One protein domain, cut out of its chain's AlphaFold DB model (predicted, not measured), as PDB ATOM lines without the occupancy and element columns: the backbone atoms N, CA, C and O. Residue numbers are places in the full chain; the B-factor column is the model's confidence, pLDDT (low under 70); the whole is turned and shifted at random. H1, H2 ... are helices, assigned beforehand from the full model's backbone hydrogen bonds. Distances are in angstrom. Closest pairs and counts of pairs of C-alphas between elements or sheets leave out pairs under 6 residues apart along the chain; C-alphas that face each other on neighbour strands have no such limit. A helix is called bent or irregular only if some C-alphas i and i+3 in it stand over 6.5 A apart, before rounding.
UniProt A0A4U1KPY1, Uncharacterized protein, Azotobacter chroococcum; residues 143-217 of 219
ATOM      1  N   ASN A 143     -24.777 -48.756  22.527       97.69
ATOM      2  CA  ASN A 143     -24.071 -47.826  23.406       97.69
ATOM      3  C   ASN A 143     -23.151 -46.893  22.612       97.69
ATOM      4  O   ASN A 143     -23.151 -45.686  22.846       97.69
ATOM      5  N   ALA A 144     -22.397 -47.425  21.647       97.69
ATOM      6  CA  ALA A 144     -21.558 -46.619  20.772       97.69
ATOM      7  C   ALA A 144     -22.400 -45.644  19.938       97.69
ATOM      8  O   ALA A 144     -22.063 -44.466  19.884       97.69
ATOM      9  N   HIS A 145     -23.512 -46.096  19.347       97.81
ATOM     10  CA  HIS A 145     -24.452 -45.236  18.617       97.81
ATOM     11  C   HIS A 145     -24.951 -44.068  19.473       97.81
ATOM     12  O   HIS A 145     -24.818 -42.915  19.065       97.81
ATOM     13  N   SER A 146     -25.400 -44.350  20.698       97.38
ATOM     14  CA  SER A 146     -25.843 -43.322  21.643       97.38
ATOM     15  C   SER A 146     -24.728 -42.338  22.022       97.38
ATOM     16  O   SER A 146     -24.951 -41.128  22.039       97.38
ATOM     17  N   LEU A 147     -23.510 -42.827  22.284       97.06
ATOM     18  CA  LEU A 147     -22.362 -41.987  22.647       97.06
ATOM     19  C   LEU A 147     -21.880 -41.095  21.500       97.06
ATOM     20  O   LEU A 147     -21.408 -39.988  21.753       97.06
ATOM     21  N   MET A 148     -21.943 -41.583  20.260       95.19
ATOM     22  CA  MET A 148     -21.539 -40.814  19.082       95.19
ATOM     23  C   MET A 148     -22.469 -39.628  18.824       95.19
ATOM     24  O   MET A 148     -21.989 -38.588  18.370       95.19
ATOM     25  N   GLY A 149     -23.768 -39.769  19.110       93.19
ATOM     26  CA  GLY A 149     -24.769 -38.752  18.786       93.19
ATOM     27  C   GLY A 149     -24.701 -38.366  17.305       93.19
ATOM     28  O   GLY A 149     -24.661 -39.231  16.434       93.19
ATOM     29  N   ASP A 150     -24.612 -37.065  17.031       92.75
ATOM     30  CA  ASP A 150     -24.567 -36.517  15.667       92.75
ATOM     31  C   ASP A 150     -23.148 -36.413  15.078       92.75
ATOM     32  O   ASP A 150     -22.942 -35.815  14.016       92.75
ATOM     33  N   LEU A 151     -22.129 -36.955  15.759       94.56
ATOM     34  CA  LEU A 151     -20.753 -36.852  15.280       94.56
ATOM     35  C   LEU A 151     -20.565 -37.608  13.950       94.56
ATOM     36  O   LEU A 151     -20.892 -38.794  13.860       94.56
ATOM     37  N   PRO A 152     -19.962 -36.982  12.919       94.38
ATOM     38  CA  PRO A 152     -19.826 -37.609  11.610       94.38
ATOM     39  C   PRO A 152     -18.986 -38.894  11.642       94.38
ATOM     40  O   PRO A 152     -17.796 -38.865  11.969       94.38
ATOM     41  N   TRP A 153     -19.556 -40.016  11.193       95.00
ATOM     42  CA  TRP A 153     -18.852 -41.303  11.165       95.00
ATOM     43  C   TRP A 153     -17.561 -41.263  10.338       95.00
ATOM     44  O   TRP A 153     -16.472 -41.462  10.871       95.00
ATOM     45  N   LYS A 154     -17.660 -40.953   9.036       94.06
ATOM     46  CA  LYS A 154     -16.521 -41.023   8.098       94.06
ATOM     47  C   LYS A 154     -15.419 -40.001   8.391       94.06
ATOM     48  O   LYS A 154     -14.252 -40.287   8.148       94.06
ATOM     49  N   LYS A 155     -15.786 -38.802   8.854       93.50
ATOM     50  CA  LYS A 155     -14.846 -37.680   9.044       93.50
ATOM     51  C   LYS A 155     -14.262 -37.622  10.453       93.50
ATOM     52  O   LYS A 155     -13.144 -37.141  10.608       93.50
ATOM     53  N   THR A 156     -14.991 -38.121  11.450       95.00
ATOM     54  CA  THR A 156     -14.631 -37.953  12.861       95.00
ATOM     55  C   THR A 156     -14.468 -39.298  13.554       95.00
ATOM     56  O   THR A 156     -13.363 -39.622  13.984       95.00
ATOM     57  N   ILE A 157     -15.529 -40.106  13.647       96.88
ATOM     58  CA  ILE A 157     -15.508 -41.303  14.499       96.88
ATOM     59  C   ILE A 157     -14.593 -42.402  13.950       96.88
ATOM     60  O   ILE A 157     -13.685 -42.844  14.652       96.88
ATOM     61  N   ALA A 158     -14.800 -42.839  12.706       96.81
ATOM     62  CA  ALA A 158     -14.039 -43.944  12.134       96.81
ATOM     63  C   ALA A 158     -12.524 -43.652  12.111       96.81
ATOM     64  O   ALA A 158     -11.769 -44.467  12.646       96.81
ATOM     65  N   PRO A 159     -12.041 -42.489  11.620       96.94
ATOM     66  CA  PRO A 159     -10.615 -42.167  11.681       96.94
ATOM     67  C   PRO A 159     -10.058 -42.152  13.111       96.94
ATOM     68  O   PRO A 159      -8.936 -42.606  13.328       96.94
ATOM     69  N   ALA A 160     -10.836 -41.686  14.094       97.19
ATOM     70  CA  ALA A 160     -10.417 -41.662  15.492       97.19
ATOM     71  C   ALA A 160     -10.272 -43.069  16.090       97.19
ATOM     72  O   ALA A 160      -9.301 -43.317  16.801       97.19
ATOM     73  N   ILE A 161     -11.190 -43.993  15.776       97.62
ATOM     74  CA  ILE A 161     -11.105 -45.406  16.186       97.62
ATOM     75  C   ILE A 161      -9.819 -46.039  15.632       97.62
ATOM     76  O   ILE A 161      -9.050 -46.638  16.385       97.62
ATOM     77  N   HIS A 162      -9.540 -45.846  14.336       97.62
ATOM     78  CA  HIS A 162      -8.323 -46.355  13.686       97.62
ATOM     79  C   HIS A 162      -7.046 -45.762  14.291       97.62
ATOM     80  O   HIS A 162      -6.119 -46.500  14.624       97.62
ATOM     81  N   LEU A 163      -6.991 -44.439  14.477       97.00
ATOM     82  CA  LEU A 163      -5.830 -43.768  15.072       97.00
ATOM     83  C   LEU A 163      -5.592 -44.201  16.519       97.00
ATOM     84  O   LEU A 163      -4.445 -44.422  16.902       97.00
ATOM     85  N   TYR A 164      -6.651 -44.343  17.315       95.81
ATOM     86  CA  TYR A 164      -6.541 -44.766  18.706       95.81
ATOM     87  C   TYR A 164      -6.064 -46.212  18.830       95.81
ATOM     88  O   TYR A 164      -5.145 -46.473  19.599       95.81
ATOM     89  N   SER A 165      -6.615 -47.129  18.029       95.50
ATOM     90  CA  SER A 165      -6.178 -48.530  17.998       95.50
ATOM     91  C   SER A 165      -4.702 -48.655  17.597       95.50
ATOM     92  O   SER A 165      -3.918 -49.301  18.296       95.50
ATOM     93  N   ARG A 166      -4.269 -47.928  16.556       96.12
ATOM     94  CA  ARG A 166      -2.848 -47.843  16.183       96.12
ATOM     95  C   ARG A 166      -1.980 -47.280  17.302       96.12
ATOM     96  O   ARG A 166      -0.926 -47.836  17.578       96.12
ATOM     97  N   LEU A 167      -2.424 -46.215  17.969       94.88
ATOM     98  CA  LEU A 167      -1.688 -45.628  19.088       94.88
ATOM     99  C   LEU A 167      -1.519 -46.629  20.239       94.88
ATOM    100  O   LEU A 167      -0.454 -46.675  20.844       94.88
ATOM    101  N   THR A 168      -2.543 -47.431  20.535       92.00
ATOM    102  CA  THR A 168      -2.461 -48.462  21.581       92.00
ATOM    103  C   THR A 168      -1.568 -49.644  21.205       92.00
ATOM    104  O   THR A 168      -1.063 -50.312  22.101       92.00
ATOM    105  N   ALA A 169      -1.361 -49.893  19.909       93.25
ATOM    106  CA  ALA A 169      -0.517 -50.975  19.403       93.25
ATOM    107  C   ALA A 169       0.933 -50.545  19.099       93.25
ATOM    108  O   ALA A 169       1.804 -51.402  18.955       93.25
ATOM    109  N   ALA A 170       1.204 -49.242  18.978       94.12
ATOM    110  CA  ALA A 170       2.521 -48.720  18.623       94.12
ATOM    111  C   ALA A 170       3.561 -49.000  19.721       94.12
ATOM    112  O   ALA A 170       3.363 -48.651  20.886       94.12
ATOM    113  N   VAL A 171       4.697 -49.583  19.334       93.75
ATOM    114  CA  VAL A 171       5.812 -49.907  20.244       93.75
ATOM    115  C   VAL A 171       6.882 -48.811  20.232       93.75
ATOM    116  O   VAL A 171       7.493 -48.524  21.259       93.75
ATOM    117  N   GLU A 172       7.094 -48.162  19.086       94.81
ATOM    118  CA  GLU A 172       8.110 -47.124  18.929       94.81
ATOM    119  C   GLU A 172       7.648 -45.779  19.494       94.81
ATOM    120  O   GLU A 172       6.570 -45.278  19.164       94.81
ATOM    121  N   GLN A 173       8.502 -45.141  20.300       92.56
ATOM    122  CA  GLN A 173       8.178 -43.864  20.941       92.56
ATOM    123  C   GLN A 173       7.865 -42.758  19.921       92.56
ATOM    124  O   GLN A 173       6.908 -42.008  20.106       92.56
ATOM    125  N   LYS A 174       8.619 -42.697  18.818       94.31
ATOM    126  CA  LYS A 174       8.403 -41.706  17.757       94.31
ATOM    127  C   LYS A 174       7.031 -41.870  17.090       94.31
ATOM    128  O   LYS A 174       6.314 -40.889  16.927       94.31
ATOM    129  N   GLU A 175       6.631 -43.102  16.763       93.94
ATOM    130  CA  GLU A 175       5.300 -43.358  16.193       93.94
ATOM    131  C   GLU A 175       4.190 -42.998  17.194       93.94
ATOM    132  O   GLU A 175       3.188 -42.385  16.819       93.94
ATOM    133  N   GLN A 176       4.367 -43.327  18.479       94.75
ATOM    134  CA  GLN A 176       3.405 -42.950  19.515       94.75
ATOM    135  C   GLN A 176       3.234 -41.429  19.623       94.75
ATOM    136  O   GLN A 176       2.108 -40.961  19.793       94.75
ATOM    137  N   GLU A 177       4.320 -40.658  19.562       95.88
ATOM    138  CA  GLU A 177       4.283 -39.191  19.596       95.88
ATOM    139  C   GLU A 177       3.539 -38.625  18.377       95.88
ATOM    140  O   GLU A 177       2.591 -37.853  18.554       95.88
ATOM    141  N   ASP A 178       3.850 -39.106  17.168       96.06
ATOM    142  CA  ASP A 178       3.178 -38.696  15.927       96.06
ATOM    143  C   ASP A 178       1.667 -39.007  15.951       96.06
ATOM    144  O   ASP A 178       0.828 -38.195  15.540       96.06
ATOM    145  N   LEU A 179       1.285 -40.197  16.428       96.56
ATOM    146  CA  LEU A 179      -0.118 -40.609  16.543       96.56
ATOM    147  C   LEU A 179      -0.859 -39.820  17.631       96.56
ATOM    148  O   LEU A 179      -2.006 -39.418  17.410       96.56
ATOM    149  N   LYS A 180      -0.214 -39.548  18.777       96.19
ATOM    150  CA  LYS A 180      -0.762 -38.679  19.834       96.19
ATOM    151  C   LYS A 180      -1.017 -37.276  19.305       96.19
ATOM    152  O   LYS A 180      -2.075 -36.720  19.583       96.19
ATOM    153  N   GLU A 181      -0.093 -36.712  18.530       97.25
ATOM    154  CA  GLU A 181      -0.265 -35.380  17.957       97.25
ATOM    155  C   GLU A 181      -1.460 -35.337  16.995       97.25
ATOM    156  O   GLU A 181      -2.326 -34.467  17.119       97.25
ATOM    157  N   LYS A 182      -1.573 -36.317  16.089       96.88
ATOM    158  CA  LYS A 182      -2.722 -36.435  15.173       96.88
ATOM    159  C   LYS A 182      -4.045 -36.548  15.929       96.88
ATOM    160  O   LYS A 182      -4.998 -35.841  15.601       96.88
ATOM    161  N   LEU A 183      -4.098 -37.391  16.958       96.00
ATOM    162  CA  LEU A 183      -5.301 -37.575  17.764       96.00
ATOM    163  C   LEU A 183      -5.649 -36.309  18.568       96.00
ATOM    164  O   LEU A 183      -6.814 -35.921  18.635       96.00
ATOM    165  N   ASN A 184      -4.648 -35.607  19.106       96.12
ATOM    166  CA  ASN A 184      -4.844 -34.327  19.786       96.12
ATOM    167  C   ASN A 184      -5.409 -33.258  18.844       96.12
ATOM    168  O   ASN A 184      -6.309 -32.524  19.246       96.12
ATOM    169  N   ARG A 185      -4.956 -33.196  17.584       96.88
ATOM    170  CA  ARG A 185      -5.538 -32.288  16.578       96.88
ATOM    171  C   ARG A 185      -7.024 -32.583  16.349       96.88
ATOM    172  O   ARG A 185      -7.817 -31.647  16.300       96.88
ATOM    173  N   MET A 186      -7.418 -33.860  16.295       96.38
ATOM    174  CA  MET A 186      -8.838 -34.235  16.214       96.38
ATOM    175  C   MET A 186      -9.619 -33.815  17.464       96.38
ATOM    176  O   MET A 186     -10.732 -33.318  17.343       96.38
ATOM    177  N   PHE A 187      -9.044 -33.956  18.662       96.12
ATOM    178  CA  PHE A 187      -9.690 -33.507  19.901       96.12
ATOM    179  C   PHE A 187      -9.839 -31.988  19.993       96.12
ATOM    180  O   PHE A 187     -10.795 -31.516  20.595       96.12
ATOM    181  N   VAL A 188      -8.923 -31.215  19.411       96.00
ATOM    182  CA  VAL A 188      -9.065 -29.754  19.332       96.00
ATOM    183  C   VAL A 188     -10.208 -29.372  18.389       96.00
ATOM    184  O   VAL A 188     -10.978 -28.472  18.704       96.00
ATOM    185  N   GLN A 189     -10.348 -30.071  17.261       94.44
ATOM    186  CA  GLN A 189     -11.432 -29.838  16.297       94.44
ATOM    187  C   GLN A 189     -12.793 -30.357  16.784       94.44
ATOM    188  O   GLN A 189     -13.831 -29.819  16.409       94.44
ATOM    189  N   THR A 190     -12.802 -31.415  17.595       94.88
ATOM    190  CA  THR A 190     -14.012 -32.043  18.138       94.88
ATOM    191  C   THR A 190     -13.771 -32.475  19.591       94.88
ATOM    192  O   THR A 190     -13.408 -33.628  19.850       94.88
ATOM    193  N   PRO A 191     -13.946 -31.569  20.570       93.38
ATOM    194  CA  PRO A 191     -13.668 -31.839  21.983       93.38
ATOM    195  C   PRO A 191     -14.462 -33.008  22.581       93.38
ATOM    196  O   PRO A 191     -13.962 -33.726  23.453       93.38
ATOM    197  N   GLU A 192     -15.685 -33.235  22.107       92.62
ATOM    198  CA  GLU A 192     -16.581 -34.313  22.534       92.62
ATOM    199  C   GLU A 192     -15.975 -35.689  22.248       92.62
ATOM    200  O   GLU A 192     -16.076 -36.594  23.083       92.62
ATOM    201  N   LEU A 193     -15.255 -35.821  21.127       93.81
ATOM    202  CA  LEU A 193     -14.597 -37.057  20.704       93.81
ATOM    203  C   LEU A 193     -13.674 -37.601  21.802       93.81
ATOM    204  O   LEU A 193     -13.647 -38.805  22.060       93.81
ATOM    205  N   ARG A 194     -12.962 -36.716  22.511       93.25
ATOM    206  CA  ARG A 194     -12.049 -37.100  23.597       93.25
ATOM    207  C   ARG A 194     -12.769 -37.817  24.738       93.25
ATOM    208  O   ARG A 194     -12.193 -38.711  25.357       93.25
ATOM    209  N   LYS A 195     -14.010 -37.420  25.031       90.31
ATOM    210  CA  LYS A 195     -14.811 -37.977  26.131       90.31
ATOM    211  C   LYS A 195     -15.390 -39.344  25.780       90.31
ATOM    212  O   LYS A 195     -15.559 -40.171  26.678       90.31
ATOM    213  N   ILE A 196     -15.698 -39.566  24.503       95.00
ATOM    214  CA  ILE A 196     -16.423 -40.757  24.055       95.00
ATOM    215  C   ILE A 196     -15.508 -41.850  23.508       95.00
ATOM    216  O   ILE A 196     -15.818 -43.018  23.700       95.00
ATOM    217  N   LEU A 197     -14.361 -41.517  22.901       94.06
ATOM    218  CA  LEU A 197     -13.560 -42.469  22.118       94.06
ATOM    219  C   LEU A 197     -13.161 -43.725  22.904       94.06
ATOM    220  O   LEU A 197     -13.307 -44.837  22.414       94.06
ATOM    221  N   ARG A 198     -12.726 -43.558  24.160       89.50
ATOM    222  CA  ARG A 198     -12.372 -44.686  25.042       89.50
ATOM    223  C   ARG A 198     -13.576 -45.514  25.494       89.50
ATOM    224  O   ARG A 198     -13.399 -46.653  25.901       89.50
ATOM    225  N   LYS A 199     -14.774 -44.928  25.462       94.31
ATOM    226  CA  LYS A 199     -16.030 -45.541  25.908       94.31
ATOM    227  C   LYS A 199     -16.778 -46.253  24.785       94.31
ATOM    228  O   LYS A 199     -17.673 -47.027  25.091       94.31
ATOM    229  N   LEU A 200     -16.425 -46.005  23.520       94.25
ATOM    230  CA  LEU A 200     -17.097 -46.633  22.380       94.25
ATOM    231  C   LEU A 200     -17.001 -48.161  22.434       94.25
ATOM    232  O   LEU A 200     -17.935 -48.831  22.028       94.25
ATOM    233  N   GLY A 201     -15.882 -48.717  22.916       93.31
ATOM    234  CA  GLY A 201     -15.688 -50.172  22.974       93.31
ATOM    235  C   GLY A 201     -15.571 -50.851  21.601       93.31
ATOM    236  O   GLY A 201     -15.512 -52.072  21.534       93.31
ATOM    237  N   VAL A 202     -15.503 -50.075  20.517       96.38
ATOM    238  CA  VAL A 202     -15.456 -50.560  19.133       96.38
ATOM    239  C   VAL A 202     -14.011 -50.624  18.643       96.38
ATOM    240  O   VAL A 202     -13.276 -49.637  18.734       96.38
ATOM    241  N   GLN A 203     -13.614 -51.766  18.080       96.19
ATOM    242  CA  GLN A 203     -12.308 -51.940  17.436       96.19
ATOM    243  C   GLN A 203     -12.406 -51.741  15.919       96.19
ATOM    244  O   GLN A 203     -13.450 -52.044  15.337       96.19
ATOM    245  N   PRO A 204     -11.341 -51.275  15.244       96.06
ATOM    246  CA  PRO A 204     -11.322 -51.225  13.786       96.06
ATOM    247  C   PRO A 204     -11.681 -52.581  13.173       96.06
ATOM    248  O   PRO A 204     -11.135 -53.601  13.588       96.06
ATOM    249  N   LEU A 205     -12.569 -52.581  12.172       94.31
ATOM    250  CA  LEU A 205     -12.965 -53.774  11.407       94.31
ATOM    251  C   LEU A 205     -13.622 -54.898  12.240       94.31
ATOM    252  O   LEU A 205     -13.780 -56.014  11.752       94.31
ATOM    253  N   SER A 206     -14.004 -54.618  13.490       96.94
ATOM    254  CA  SER A 206     -14.854 -55.507  14.295       96.94
ATOM    255  C   SER A 206     -16.279 -55.573  13.741       96.94
ATOM    256  O   SER A 206     -16.692 -54.704  12.969       96.94
ATOM    257  N   GLY A 207     -17.068 -56.565  14.161       97.25
ATOM    258  CA  GLY A 207     -18.469 -56.635  13.750       97.25
ATOM    259  C   GLY A 207     -19.277 -55.424  14.223       97.25
ATOM    260  O   GLY A 207     -20.100 -54.904  13.473       97.25
ATOM    261  N   GLU A 208     -18.982 -54.892  15.412       98.12
ATOM    262  CA  GLU A 208     -19.587 -53.657  15.910       98.12
ATOM    263  C   GLU A 208     -19.256 -52.465  15.007       98.12
ATOM    264  O   GLU A 208     -20.128 -51.653  14.691       98.12
ATOM    265  N   TYR A 209     -18.001 -52.375  14.553       98.00
ATOM    266  CA  TYR A 209     -17.567 -51.344  13.612       98.00
ATOM    267  C   TYR A 209     -18.304 -51.455  12.278       98.00
ATOM    268  O   TYR A 209     -18.756 -50.440  11.749       98.00
ATOM    269  N   GLU A 210     -18.452 -52.668  11.744       97.50
ATOM    270  CA  GLU A 210     -19.155 -52.899  10.481       97.50
ATOM    271  C   GLU A 210     -20.637 -52.530  10.576       97.50
ATOM    272  O   GLU A 210     -21.126 -51.784   9.728       97.50
ATOM    273  N   VAL A 211     -21.339 -52.934  11.642       97.75
ATOM    274  CA  VAL A 211     -22.751 -52.566  11.845       97.75
ATOM    275  C   VAL A 211     -22.924 -51.043  11.916       97.75
ATOM    276  O   VAL A 211     -23.790 -50.481  11.239       97.75
ATOM    277  N   LEU A 212     -22.070 -50.342  12.670       97.81
ATOM    278  CA  LEU A 212     -22.102 -48.876  12.741       97.81
ATOM    279  C   LEU A 212     -21.732 -48.218  11.403       97.81
ATOM    280  O   LEU A 212     -22.296 -47.183  11.042       97.81
ATOM    281  N   SER A 213     -20.822 -48.820  10.640       97.06
ATOM    282  CA  SER A 213     -20.458 -48.368   9.296       97.06
ATOM    283  C   SER A 213     -21.630 -48.500   8.319       97.06
ATOM    284  O   SER A 213     -21.899 -47.576   7.547       97.06
ATOM    285  N   TRP A 214     -22.380 -49.605   8.380       96.44
ATOM    286  CA  TRP A 214     -23.580 -49.818   7.568       96.44
ATOM    287  C   TRP A 214     -24.684 -48.819   7.905       96.44
ATOM    288  O   TRP A 214     -25.301 -48.273   6.989       96.44
ATOM    289  N   TYR A 215     -24.890 -48.536   9.195       96.56
ATOM    290  CA  TYR A 215     -25.843 -47.523   9.653       96.56
ATOM    291  C   TYR A 215     -25.516 -46.133   9.087       96.56
ATOM    292  O   TYR A 215     -26.388 -45.433   8.576       96.56
ATOM    293  N   ASN A 216     -24.237 -45.750   9.122       94.38
ATOM    294  CA  ASN A 216     -23.765 -44.420   8.732       94.38
ATOM    295  C   ASN A 216     -23.384 -44.290   7.246       94.38
ATOM    296  O   ASN A 216     -22.760 -43.302   6.837       94.38
ATOM    297  N   ARG A 217     -23.708 -45.280   6.412       86.00
ATOM    298  CA  ARG A 217     -23.406 -45.228   4.980       86.00
ATOM    299  C   ARG A 217     -24.292 -44.169   4.321       86.00
ATOM    300  O   ARG A 217     -25.515 -44.260   4.380       86.00
TER     301      ARG A 217
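This is residues 143 to 217 of the 219 residues of an uncharacterized protein of Azotobacter chroococcum (UniProt A0A4U1KPY1). A helical hairpin, H2 and H3, reaches to one end of the longest axis, while three short helices gather round the first half of H2: H4 packs on residues 156 to 161 of H2, H1 packs side by side with H4, and H5 sits near H1 and H2, far from the hairpin's turn. The 75 printed residues hold five named helices, H1 to H5 in chain order, and no named strand; the class is all helix. The whole is compact, with a radius of gyration of the C-alphas of 12.2 A and spans of 36 by 25 by 19 A.

Start at H1, residues 143 to 148, which touches H4, residues 191 to 199, at a shallow tilt of 15 degrees, opposite ways; their closest C-alphas, Leu 147 and Ile 196, are 6.2 A apart. Next comes the hairpin of H2, residues 153 to 169, and H3, residues 173 to 189, which touch at a shallow tilt of 26 degrees, opposite ways, closest at the C-alphas of Leu 167 and Gln 176, 5.8 A. H4, the hub, touches H2 at a steep tilt of 56 degrees, closest at the C-alphas of Ile 161 and Leu 197, 7.1 A. H3 and H4 touch only at the corner, and only just, with 3 pairs of C-alphas within 8 A, the closest Phe 187 and Arg 194, 5.7 A. H5, residues 207 to 215, is close to H1 but not clearly touching, with the C-alphas of His 145 and Leu 212 closest at 7.3 A, and apart from H3 and H4. Every O i to N i+4 pair is within hydrogen-bond range in H1, H3 and H5, against 11 of 13 in H2 and 2 of 5 in H4, where 4 of 6 O i to N i+3 pairs are.

Find C-alpha 143 at (-24.071, -47.826, 23.406), where H1 begins its 8.6 A. H2 spans 22.3 A and is irregular, C-alphas 155 and 158 being 7.0 A apart; H3 spans 24.6 A from C-alpha 173 at (8.178, -43.864, 20.941). H4, 14.4 A, is irregular too, with C-alphas 195 and 198 7.2 A apart. H5, 12.4 A, ends at C-alpha 215, (-25.843, -47.523, 9.653).

Look to Gln 173 and Tyr 215 for the two C-alphas farthest apart, 36.0 A. The printed part has no cut and no long link, and no printed residue is under 70 in pLDDT.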